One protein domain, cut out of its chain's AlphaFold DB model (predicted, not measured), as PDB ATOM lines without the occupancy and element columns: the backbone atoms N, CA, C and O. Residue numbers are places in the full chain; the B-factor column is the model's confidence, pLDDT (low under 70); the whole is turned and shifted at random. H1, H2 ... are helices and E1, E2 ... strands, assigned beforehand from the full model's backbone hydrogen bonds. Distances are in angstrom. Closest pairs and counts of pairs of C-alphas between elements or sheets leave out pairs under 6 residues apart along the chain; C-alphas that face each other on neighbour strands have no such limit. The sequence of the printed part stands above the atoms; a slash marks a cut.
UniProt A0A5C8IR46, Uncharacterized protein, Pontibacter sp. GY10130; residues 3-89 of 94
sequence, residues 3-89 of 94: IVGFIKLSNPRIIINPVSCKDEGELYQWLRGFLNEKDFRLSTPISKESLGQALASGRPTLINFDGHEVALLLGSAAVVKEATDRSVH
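What this domain is: This is residues 3 to 89 of the 94 residues of an uncharacterized protein of Pontibacter sp. GY10130 (UniProt A0A5C8IR46). A strongly twisted sheet of five strands makes the middle, with the long helix H1 over one face and the short helix H3 over the other. H2 sits by one end of E3 and E4 and only grazes the sheet. The 87 printed residues hold, in order, E1 E2 H1 H2 E3 E4 H3 E5; the mixed sheet runs E3 E4 E1 E2 E5, and the class is mixed, helices and strands. The whole is compact and rounded, with a radius of gyration of the C-alphas of 12.1 A and spans of 29 by 28 by 21 A.

Where its parts are: Find C-alpha 3 at (145.331, 100.691, 245.243), where E1, residues 3 to 8, begins. E2, residues 14 to 21, spans 18.8 A and bends by 70 degrees at residue 17. H1, residues 24 to 38, runs 21.5 A from (137.507, 105.641, 241.469). Next come H2, residues 48 to 56, E3, residues 61 to 64, E4, residues 70 to 76 and 19.8 A long, and H3, residues 77 to 82. E5, residues 86 to 88, ends at (156.882, 97.956, 251.206).

How they stand to each other: Look first at the antiparallel hairpin E1 and E2, with N 4 and O 19 3.0 A apart. E4 is antiparallel to E1, N 7 to O 71 2.8 A, and to E3 in a second hairpin, N 61 to O 74 2.8 A. E5 is parallel to E2, N 88 to O 15 2.9 A. E4, H3 and E5 form a split strand-helix-strand unit, two strands of one sheet joined through a helix but not neighbours, with E1 and E2 between them in the sheet, and its crossover is right-handed. H1, at a height of 9.3 A, and H3, at 8.2 A, are on opposite faces of the sheet. H1 and H2 only just touch, with 3 pairs of C-alphas within 8 A, the closest Tyr 28 and Lys 48 at 6.7 A. Every O i to N i+4 pair is within hydrogen-bond range in H2 and H3, and 10 of 11 in H1.

The domain as a whole: The C-alphas farthest apart, Asn 11 and Gly 25, are 31.0 A apart. The printed part has no cut, and no link is long. Confidence is under 70 at residues 9 to 12, 37 to 45 and 85 to 89.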
ATOM      1  N   ILE A   3     144.017 100.387 244.684       91.12
ATOM      2  CA  ILE A   3     145.331 100.691 245.243       91.12
ATOM      3  C   ILE A   3     146.086 101.526 244.219       91.12
ATOM      4  O   ILE A   3     146.017 101.240 243.023       91.12
ATOM      5  N   VAL A   4     146.811 102.531 244.703       91.25
ATOM      6  CA  VAL A   4     147.817 103.277 243.944       91.25
ATOM      7  C   VAL A   4     149.097 103.371 244.756       91.25
ATOM      8  O   VAL A   4     149.052 103.568 245.963       91.25
ATOM      9  N   GLY A   5     150.248 103.216 244.122       88.25
ATOM     10  CA  GLY A   5     151.538 103.396 244.781       88.25
ATOM     11  C   GLY A   5     152.659 103.462 243.765       88.25
ATOM     12  O   GLY A   5     152.462 103.162 242.586       88.25
ATOM     13  N   PHE A   6     153.847 103.857 244.205       86.94
ATOM     14  CA  PHE A   6     155.005 103.862 243.319       86.94
ATOM     15  C   PHE A   6     155.471 102.443 243.059       86.94
ATOM     16  O   PHE A   6     155.431 101.602 243.947       86.94
ATOM     17  N   ILE A   7     155.980 102.186 241.868       85.38
ATOM     18  CA  ILE A   7     156.635 100.935 241.533       85.38
ATOM     19  C   ILE A   7     157.957 101.230 240.844       85.38
ATOM     20  O   ILE A   7     158.050 102.094 239.968       85.38
ATOM     21  N   LYS A   8     158.993 100.493 241.242       80.19
ATOM     22  CA  LYS A   8     160.225 100.422 240.464       80.19
ATOM     23  C   LYS A   8     160.011  99.411 239.342       80.19
ATOM     24  O   LYS A   8     159.589  98.287 239.601       80.19
ATOM     25  N   LEU A   9     160.287  99.808 238.100       69.06
ATOM     26  CA  LEU A   9     160.087  98.936 236.935       69.06
ATOM     27  C   LEU A   9     161.146  97.818 236.837       69.06
ATOM     28  O   LEU A   9     160.973  96.859 236.087       69.06
ATOM     29  N   SER A  10     162.230  97.922 237.611       69.25
ATOM     30  CA  SER A  10     163.275  96.901 237.747       69.25
ATOM     31  C   SER A  10     162.837  95.753 238.670       69.25
ATOM     32  O   SER A  10     162.122  95.979 239.640       69.25
ATOM     33  N   ASN A  11     163.319  94.529 238.428       60.28
ATOM     34  CA  ASN A  11     163.051  93.383 239.308       60.28
ATOM     35  C   ASN A  11     163.767  93.526 240.670       60.28
ATOM     36  O   ASN A  11     164.950  93.880 240.681       60.28
ATOM     37  N   PRO A  12     163.122  93.180 241.806       57.66
ATOM     38  CA  PRO A  12     161.730  92.726 241.962       57.66
ATOM     39  C   PRO A  12     160.697  93.865 241.865       57.66
ATOM     40  O   PRO A  12     160.978  94.999 242.253       57.66
ATOM     41  N   ARG A  13     159.473  93.544 241.418       70.75
ATOM     42  CA  ARG A  13     158.368  94.510 241.282       70.75
ATOM     43  C   ARG A  13     157.764  94.831 242.647       70.75
ATOM     44  O   ARG A  13     156.839  94.162 243.109       70.75
ATOM     45  N   ILE A  14     158.314  95.849 243.302       79.81
ATOM     46  CA  ILE A  14     157.886  96.294 244.631       79.81
ATOM     47  C   ILE A  14     156.996  97.525 244.503       79.81
ATOM     48  O   ILE A  14     157.428  98.532 243.939       79.81
ATOM     49  N   ILE A  15     155.794  97.462 245.086       82.00
ATOM     50  CA  ILE A  15     154.977  98.658 245.307       82.00
ATOM     51  C   ILE A  15     155.404  99.353 246.602       82.00
ATOM     52  O   ILE A  15     155.510  98.733 247.664       82.00
ATOM     53  N   ILE A  16     155.662 100.649 246.494       80.94
ATOM     54  CA  ILE A  16     156.142 101.534 247.544       80.94
ATOM     55  C   ILE A  16     155.024 102.506 247.897       80.94
ATOM     56  O   ILE A  16     154.444 103.148 247.018       80.94
ATOM     57  N   ASN A  17     154.757 102.628 249.196       82.56
ATOM     58  CA  ASN A  17     153.735 103.515 249.757       82.56
ATOM     59  C   ASN A  17     152.353 103.330 249.102       82.56
ATOM     60  O   ASN A  17     151.799 104.289 248.562       82.56
ATOM     61  N   PRO A  18     151.800 102.099 249.116       86.50
ATOM     62  CA  PRO A  18     150.473 101.845 248.578       86.50
ATOM     63  C   PRO A  18     149.409 102.610 249.373       86.50
ATOM     64  O   PRO A  18     149.233 102.414 250.573       86.50
ATOM     65  N   VAL A  19     148.647 103.441 248.676       89.81
ATOM     66  CA  VAL A  19     147.471 104.141 249.183       89.81
ATOM     67  C   VAL A  19     146.231 103.373 248.749       89.81
ATOM     68  O   VAL A  19     146.076 103.016 247.580       89.81
ATOM     69  N   SER A  20     145.348 103.097 249.706       90.56
ATOM     70  CA  SER A  20     144.061 102.454 249.436       90.56
ATOM     71  C   SER A  20     142.991 103.512 249.194       90.56
ATOM     72  O   SER A  20     142.767 104.360 250.052       90.56
ATOM     73  N   CYS A  21     142.301 103.423 248.061       92.00
ATOM     74  CA  CYS A  21     141.175 104.279 247.697       92.00
ATOM     75  C   CYS A  21     139.885 103.448 247.688       92.00
ATOM     76  O   CYS A  21     139.845 102.322 247.176       92.00
ATOM     77  N   LYS A  22     138.805 103.978 248.256       92.25
ATOM     78  CA  LYS A  22     137.517 103.282 248.375       92.25
ATOM     79  C   LYS A  22     136.865 103.109 247.006       92.25
ATOM     80  O   LYS A  22     136.406 102.007 246.684       92.25
ATOM     81  N   ASP A  23     136.934 104.151 246.185       91.06
ATOM     82  CA  ASP A  23     136.336 104.236 244.855       91.06
ATOM     83  C   ASP A  23     137.243 104.961 243.839       91.06
ATOM     84  O   ASP A  23     138.344 105.417 244.157       91.06
ATOM     85  N   GLU A  24     136.793 105.001 242.583       90.12
ATOM     86  CA  GLU A  24     137.507 105.641 241.469       90.12
ATOM     87  C   GLU A  24     137.635 107.160 241.655       90.12
ATOM     88  O   GLU A  24     138.636 107.756 241.256       90.12
ATOM     89  N   GLY A  25     136.645 107.792 242.291       90.31
ATOM     90  CA  GLY A  25     136.652 109.222 242.567       90.31
ATOM     91  C   GLY A  25     137.761 109.601 243.542       90.31
ATOM     92  O   GLY A  25     138.506 110.544 243.275       90.31
ATOM     93  N   GLU A  26     137.912 108.846 244.630       92.62
ATOM     94  CA  GLU A  26     139.001 109.032 245.597       92.62
ATOM     95  C   GLU A  26     140.378 108.815 244.951       92.62
ATOM     96  O   GLU A  26     141.284 109.628 245.140       92.62
ATOM     97  N   LEU A  27     140.516 107.782 244.112       91.12
ATOM     98  CA  LEU A  27     141.745 107.531 243.356       91.12
ATOM     99  C   LEU A  27     142.090 108.694 242.413       91.12
ATOM    100  O   LEU A  27     143.234 109.146 242.368       91.12
ATOM    101  N   TYR A  28     141.102 109.212 241.681       90.31
ATOM    102  CA  TYR A  28     141.296 110.354 240.790       90.31
ATOM    103  C   TYR A  28     141.722 111.620 241.546       90.31
ATOM    104  O   TYR A  28     142.603 112.346 241.085       90.31
ATOM    105  N   GLN A  29     141.120 111.889 242.709       89.12
ATOM    106  CA  GLN A  29     141.504 113.031 243.543       89.12
ATOM    107  C   GLN A  29     142.934 112.896 244.063       89.12
ATOM    108  O   GLN A  29     143.693 113.861 243.989       89.12
ATOM    109  N   TRP A  30     143.319 111.699 244.516       89.25
ATOM    110  CA  TRP A  30     144.688 111.430 244.951       89.25
ATOM    111  C   TRP A  30     145.695 111.700 243.827       89.25
ATOM    112  O   TRP A  30     146.661 112.433 244.027       89.25
ATOM    113  N   LEU A  31     145.425 111.187 242.619       86.81
ATOM    114  CA  LEU A  31     146.274 111.417 241.447       86.81
ATOM    115  C   LEU A  31     146.384 112.905 241.111       86.81
ATOM    116  O   LEU A  31     147.491 113.398 240.915       86.81
ATOM    117  N   ARG A  32     145.266 113.644 241.072       84.88
ATOM    118  CA  ARG A  32     145.309 115.088 240.799       84.88
ATOM    119  C   ARG A  32     146.100 115.855 241.852       84.88
ATOM    120  O   ARG A  32     146.853 116.741 241.470       84.88
ATOM    121  N   GLY A  33     145.922 115.544 243.137       83.12
ATOM    122  CA  GLY A  33     146.672 116.183 244.220       83.12
ATOM    123  C   GLY A  33     148.170 115.952 244.057       83.12
ATOM    124  O   GLY A  33     148.926 116.898 243.855       83.12
ATOM    125  N   PHE A  34     148.566 114.681 243.993       82.81
ATOM    126  CA  PHE A  34     149.964 114.282 243.882       82.81
ATOM    127  C   PHE A  34     150.666 114.864 242.641       82.81
ATOM    128  O   PHE A  34     151.787 115.365 242.731       82.81
ATOM    129  N   LEU A  35     150.010 114.813 241.477       77.94
ATOM    130  CA  LEU A  35     150.578 115.309 240.221       77.94
ATOM    131  C   LEU A  35     150.670 116.838 240.181       77.94
ATOM    132  O   LEU A  35     151.639 117.366 239.639       77.94
ATOM    133  N   ASN A  36     149.701 117.545 240.773       71.38
ATOM    134  CA  ASN A  36     149.737 119.005 240.868       71.38
ATOM    135  C   ASN A  36     150.816 119.496 241.845       71.38
ATOM    136  O   ASN A  36     151.420 120.534 241.604       71.38
ATOM    137  N   GLU A  37     151.065 118.780 242.944       62.34
ATOM    138  CA  GLU A  37     152.028 119.200 243.974       62.34
ATOM    139  C   GLU A  37     153.497 119.100 243.538       62.34
ATOM    140  O   GLU A  37     154.377 119.657 244.197       62.34
ATOM    141  N   LYS A  38     153.795 118.352 242.471       62.91
ATOM    142  CA  LYS A  38     155.166 117.921 242.164       62.91
ATOM    143  C   LYS A  38     155.644 118.197 240.736       62.91
ATOM    144  O   LYS A  38     156.748 117.781 240.405       62.91
ATOM    145  N   ASP A  39     154.864 118.912 239.924       63.22
ATOM    146  CA  ASP A  39     155.207 119.287 238.536       63.22
ATOM    147  C   ASP A  39     155.772 118.108 237.714       63.22
ATOM    148  O   ASP A  39     156.752 118.213 236.974       63.22
ATOM    149  N   PHE A  40     155.175 116.922 237.878       66.44
ATOM    150  CA  PHE A  40     155.597 115.761 237.107       66.44
ATOM    151  C   PHE A  40     155.117 115.914 235.666       66.44
ATOM    152  O   PHE A  40     153.914 115.917 235.392       66.44
ATOM    153  N   ARG A  41     156.059 115.981 234.722       67.31
ATOM    154  CA  ARG A  41     155.738 115.867 233.298       67.31
ATOM    155  C   ARG A  41     155.275 114.443 233.017       67.31
ATOM    156  O   ARG A  41     156.066 113.504 232.974       67.31
ATOM    157  N   LEU A  42     153.965 114.287 232.859       67.12
ATOM    158  CA  LEU A  42     153.368 113.045 232.400       67.12
ATOM    159  C   LEU A  42     153.438 112.975 230.880       67.12
ATOM    160  O   LEU A  42     153.017 113.906 230.197       67.12
ATOM    161  N   SER A  43     153.865 111.831 230.347       65.00
ATOM    162  CA  SER A  43     153.783 111.571 228.906       65.00
ATOM    163  C   SER A  43     152.322 111.469 228.427       65.00
ATOM    164  O   SER A  43     152.047 111.577 227.235       65.00
ATOM    165  N   THR A  44     151.357 111.267 229.337       65.06
ATOM    166  CA  THR A  44     149.917 111.265 229.034       65.06
ATOM    167  C   THR A  44     149.116 111.899 230.181       65.06
ATOM    168  O   THR A  44     149.233 111.439 231.318       65.06
ATOM    169  N   PRO A  45     148.296 112.936 229.924       69.06
ATOM    170  CA  PRO A  45     147.450 113.539 230.951       69.06
ATOM    171  C   PRO A  45     146.351 112.567 231.406       69.06
ATOM    172  O   PRO A  45     145.700 111.925 230.584       69.06
ATOM    173  N   ILE A  46     146.113 112.487 232.719       76.38
ATOM    174  CA  ILE A  46     145.089 111.604 233.297       76.38
ATOM    175  C   ILE A  46     143.753 112.342 233.388       76.38
ATOM    176  O   ILE A  46     143.584 113.250 234.203       76.38
ATOM    177  N   SER A  47     142.782 111.918 232.583       83.38
ATOM    178  CA  SER A  47     141.371 112.298 232.717       83.38
ATOM    179  C   SER A  47     140.584 111.225 233.479       83.38
ATOM    180  O   SER A  47     140.991 110.061 233.511       83.38
ATOM    181  N   LYS A  48     139.425 111.585 234.052       84.81
ATOM    182  CA  LYS A  48     138.513 110.605 234.680       84.81
ATOM    183  C   LYS A  48     138.140 109.478 233.719       84.81
ATOM    184  O   LYS A  48     138.189 108.319 234.095       84.81
ATOM    185  N   GLU A  49     137.836 109.815 232.469       86.31
ATOM    186  CA  GLU A  49     137.478 108.831 231.442       86.31
ATOM    187  C   GLU A  49     138.627 107.858 231.157       86.31
ATOM    188  O   GLU A  49     138.416 106.647 231.142       86.31
ATOM    189  N   SER A  50     139.854 108.369 231.001       86.00
ATOM    190  CA  SER A  50     141.032 107.521 230.784       86.00
ATOM    191  C   SER A  50     141.322 106.617 231.987       86.00
ATOM    192  O   SER A  50     141.685 105.456 231.806       86.00
ATOM    193  N   LEU A  51     141.101 107.112 233.210       87.94
ATOM    194  CA  LEU A  51     141.256 106.332 234.433       87.94
ATOM    195  C   LEU A  51     140.204 105.219 234.513       87.94
ATOM    196  O   LEU A  51     140.566 104.069 234.749       87.94
ATOM    197  N   GLY A  52     138.934 105.536 234.262       88.31
ATOM    198  CA  GLY A  52     137.849 104.557 234.255       88.31
ATOM    199  C   GLY A  52     138.081 103.444 233.229       88.31
ATOM    200  O   GLY A  52     137.973 102.264 233.557       88.31
ATOM    201  N   GLN A  53     138.504 103.795 232.008       88.06
ATOM    202  CA  GLN A  53     138.876 102.807 230.986       88.06
ATOM    203  C   GLN A  53     140.057 101.935 231.424       88.06
ATOM    204  O   GLN A  53     140.033 100.715 231.246       88.06
ATOM    205  N   ALA A  54     141.080 102.541 232.027       86.56
ATOM    206  CA  ALA A  54     142.251 101.819 232.497       86.56
ATOM    207  C   ALA A  54     141.894 100.828 233.620       86.56
ATOM    208  O   ALA A  54     142.345  99.684 233.601       86.56
ATOM    209  N   LEU A  55     141.024 101.218 234.556       87.50
ATOM    210  CA  LEU A  55     140.534 100.347 235.630       87.50
ATOM    211  C   LEU A  55     139.625  99.222 235.115       87.50
ATOM    212  O   LEU A  55     139.709  98.095 235.604       87.50
ATOM    213  N   ALA A  56     138.798  99.500 234.103       87.94
ATOM    214  CA  ALA A  56     137.921  98.510 233.480       87.94
ATOM    215  C   ALA A  56     138.686  97.422 232.705       87.94
ATOM    216  O   ALA A  56     138.146  96.343 232.467       87.94
ATOM    217  N   SER A  57     139.952  97.669 232.343       85.31
ATOM    218  CA  SER A  57     140.789  96.709 231.610       85.31
ATOM    219  C   SER A  57     141.102  95.419 232.384       85.31
ATOM    220  O   SER A  57     141.569  94.445 231.791       85.31
ATOM    221  N   GLY A  58     140.886  95.407 233.706       81.81
ATOM    222  CA  GLY A  58     141.202  94.269 234.574       81.81
ATOM    223  C   GLY A  58     142.704  94.007 234.735       81.81
ATOM    224  O   GLY A  58     143.092  92.962 235.251       81.81
ATOM    225  N   ARG A  59     143.557  94.935 234.292       84.88
ATOM    226  CA  ARG A  59     145.019  94.855 234.379       84.88
ATOM    227  C   ARG A  59     145.563  96.000 235.230       84.88
ATOM    228  O   ARG A  59     144.898  97.028 235.361       84.88
ATOM    229  N   PRO A  60     146.754  95.840 235.830       86.50
ATOM    230  CA  PRO A  60     147.389  96.946 236.523       86.50
ATOM    231  C   PRO A  60     147.770  98.024 235.505       86.50
ATOM    232  O   PRO A  60     148.360  97.738 234.461       86.50
ATOM    233  N   THR A  61     147.454  99.266 235.831       89.31
ATOM    234  CA  THR A  61     147.773 100.430 235.011       89.31
ATOM    235  C   THR A  61     149.047 101.068 235.530       89.31
ATOM    236  O   THR A  61     149.188 101.305 236.729       89.31
ATOM    237  N   LEU A  62     149.965 101.358 234.611       87.50
ATOM    238  CA  LEU A  62     151.203 102.070 234.889       87.50
ATOM    239  C   LEU A  62     151.100 103.499 234.365       87.50
ATOM    240  O   LEU A  62     150.791 103.710 233.193       87.50
ATOM    241  N   ILE A  63     151.400 104.468 235.220       86.19
ATOM    242  CA  ILE A  63     151.600 105.862 234.828       86.19
ATOM    243  C   ILE A  63     153.093 106.136 234.943       86.19
ATOM    244  O   ILE A  63     153.639 106.182 236.046       86.19
ATOM    245  N   ASN A  64     153.750 106.291 233.799       82.69
ATOM    246  CA  ASN A  64     155.175 106.589 233.751       82.69
ATOM    247  C   ASN A  64     155.414 108.087 233.962       82.69
ATOM    248  O   ASN A  64     154.662 108.924 233.456       82.69
ATOM    249  N   PHE A  65     156.492 108.406 234.673       79.62
ATOM    250  CA  PHE A  65     157.010 109.764 234.773       79.62
ATOM    251  C   PHE A  65     158.142 109.937 233.763       79.62
ATOM    252  O   PHE A  65     159.053 109.107 233.706       79.62
ATOM    253  N   ASP A  66     158.078 110.990 232.950       77.62
ATOM    254  CA  ASP A  66     159.049 111.204 231.879       77.62
ATOM    255  C   ASP A  66     160.467 111.370 232.452       77.62
ATOM    256  O   ASP A  66     160.684 112.160 233.369       77.62
ATOM    257  N   GLY A  67     161.428 110.587 231.951       72.44
ATOM    258  CA  GLY A  67     162.819 110.630 232.417       72.44
ATOM    259  C   GLY A  67     163.105 109.939 233.759       72.44
ATOM    260  O   GLY A  67     164.213 110.083 234.274       72.44
ATOM    261  N   HIS A  68     162.163 109.170 234.322       74.19
ATOM    262  CA  HIS A  68     162.350 108.467 235.598       74.19
ATOM    263  C   HIS A  68     162.168 106.943 235.485       74.19
ATOM    264  O   HIS A  68     161.295 106.449 234.780       74.19
ATOM    265  N   GLU A  69     162.946 106.176 236.259       77.44
ATOM    266  CA  GLU A  69     162.844 104.702 236.348       77.44
ATOM    267  C   GLU A  69     161.709 104.207 237.275       77.44
ATOM    268  O   GLU A  69     161.623 103.022 237.622       77.44
ATOM    269  N   VAL A  70     160.852 105.126 237.717       78.62
ATOM    270  CA  VAL A  70     159.719 104.863 238.605       78.62
ATOM    271  C   VAL A  70     158.413 105.206 237.902       78.62
ATOM    272  O   VAL A  70     158.340 106.148 237.115       78.62
ATOM    273  N   ALA A  71     157.372 104.447 238.217       86.00
ATOM    274  CA  ALA A  71     156.016 104.666 237.728       86.00
ATOM    275  C   ALA A  71     155.029 104.636 238.901       86.00
ATOM    276  O   ALA A  71     155.356 104.138 239.979       86.00
ATOM    277  N   LEU A  72     153.810 105.132 238.701       88.69
ATOM    278  CA  LEU A  72     152.691 104.767 239.570       88.69
ATOM    279  C   LEU A  72     152.045 103.500 239.032       88.69
ATOM    280  O   LEU A  72     151.699 103.430 237.856       88.69
ATOM    281  N   LEU A  73     151.850 102.521 239.906       90.12
ATOM    282  CA  LEU A  73     151.007 101.364 239.659       90.12
ATOM    283  C   LEU A  73     149.644 101.627 240.288       90.12
ATOM    284  O   LEU A  73     149.575 101.932 241.480       90.12
ATOM    285  N   LEU A  74     148.573 101.469 239.518       91.81
ATOM    286  CA  LEU A  74     147.213 101.522 240.039       91.81
ATOM    287  C   LEU A  74     146.335 100.401 239.496       91.81
ATOM    288  O   LEU A  74     146.554  99.880 238.406       91.81
ATOM    289  N   GLY A  75     145.315 100.040 240.259       91.12
ATOM    290  CA  GLY A  75     144.346  99.024 239.868       91.12
ATOM    291  C   GLY A  75     143.464  98.618 241.037       91.12
ATOM    292  O   GLY A  75     143.549  99.184 242.129       91.12
ATOM    293  N   SER A  76     142.599  97.626 240.826       90.50
ATOM    294  CA  SER A  76     141.885  97.017 241.950       90.50
ATOM    295  C   SER A  76     142.887  96.371 242.910       90.50
ATOM    296  O   SER A  76     143.969  95.941 242.504       90.50
ATOM    297  N   ALA A  77     142.535  96.285 244.192       86.75
ATOM    298  CA  ALA A  77     143.439  95.725 245.197       86.75
ATOM    299  C   ALA A  77     143.917  94.299 244.853       86.75
ATOM    300  O   ALA A  77     145.082  93.974 245.076       86.75
ATOM    301  N   ALA A  78     143.037  93.474 244.275       85.62
ATOM    302  CA  ALA A  78     143.377  92.130 243.814       85.62
ATOM    303  C   ALA A  78     144.409  92.169 242.677       85.62
ATOM    304  O   ALA A  78     145.469  91.565 242.790       85.62
ATOM    305  N   VAL A  79     144.143  92.975 241.645       86.94
ATOM    306  CA  VAL A  79     145.004  93.102 240.462       86.94
ATOM    307  C   VAL A  79     146.391  93.638 240.824       86.94
ATOM    308  O   VAL A  79     147.399  93.129 240.341       86.94
ATOM    309  N   VAL A  80     146.472  94.641 241.704       85.81
ATOM    310  CA  VAL A  80     147.758  95.193 242.164       85.81
ATOM    311  C   VAL A  80     148.546  94.160 242.969       85.81
ATOM    312  O   VAL A  80     149.759  94.045 242.795       85.81
ATOM    313  N   LYS A  81     147.872  93.376 243.815       81.75
ATOM    314  CA  LYS A  81     148.508  92.319 244.607       81.75
ATOM    315  C   LYS A  81     149.036  91.176 243.737       81.75
ATOM    316  O   LYS A  81     150.096  90.650 244.037       81.75
ATOM    317  N   GLU A  82     148.333  90.809 242.669       82.25
ATOM    318  CA  GLU A  82     148.815  89.807 241.705       82.25
ATOM    319  C   GLU A  82     149.977  90.326 240.846       82.25
ATOM    320  O   GLU A  82     150.829  89.555 240.414       82.25
ATOM    321  N   ALA A  83     150.032  91.637 240.606       78.12
ATOM    322  CA  ALA A  83     151.047  92.271 239.768       78.12
ATOM    323  C   ALA A  83     152.356  92.627 240.498       78.12
ATOM    324  O   ALA A  83     153.300  93.095 239.850       78.12
ATOM    325  N   THR A  84     152.409  92.460 241.822       75.50
ATOM    326  CA  THR A  84     153.534  92.873 242.673       75.50
ATOM    327  C   THR A  84     154.077  91.689 243.464       75.50
ATOM    328  O   THR A  84     153.322  90.918 244.046       75.50
ATOM    329  N   ASP A  85     155.404  91.545 243.512       66.62
ATOM    330  CA  ASP A  85     156.050  90.464 244.268       66.62
ATOM    331  C   ASP A  85     155.997  90.731 245.781       66.62
ATOM    332  O   ASP A  85     155.915  89.809 246.597       66.62
ATOM    333  N   ARG A  86     156.098  92.012 246.170       64.81
ATOM    334  CA  ARG A  86     156.125  92.489 247.561       64.81
ATOM    335  C   ARG A  86     155.570  93.915 247.670       64.81
ATOM    336  O   ARG A  86     155.756  94.727 246.765       64.81
ATOM    337  N   SER A  87     154.990  94.240 248.825       63.50
ATOM    338  CA  SER A  87     154.595  95.607 249.201       63.50
ATOM    339  C   SER A  87     155.488  96.119 250.326       63.50
ATOM    340  O   SER A  87     155.678  95.419 251.321       63.50
ATOM    341  N   VAL A  88     156.022  97.333 250.191       64.06
ATOM    342  CA  VAL A  88     156.882  97.956 251.206       64.06
ATOM    343  C   VAL A  88     156.361  99.355 251.529       64.06
ATOM    344  O   VAL A  88     156.193 100.191 250.643       64.06
ATOM    345  N   HIS A  89     156.120  99.631 252.810       58.03
ATOM    346  CA  HIS A  89     155.994 101.004 253.294       58.03
ATOM    347  C   HIS A  89     157.394 101.523 253.588       58.03
ATOM    348  O   HIS A  89     158.064 101.009 254.483       58.03
TER     349      HIS A  89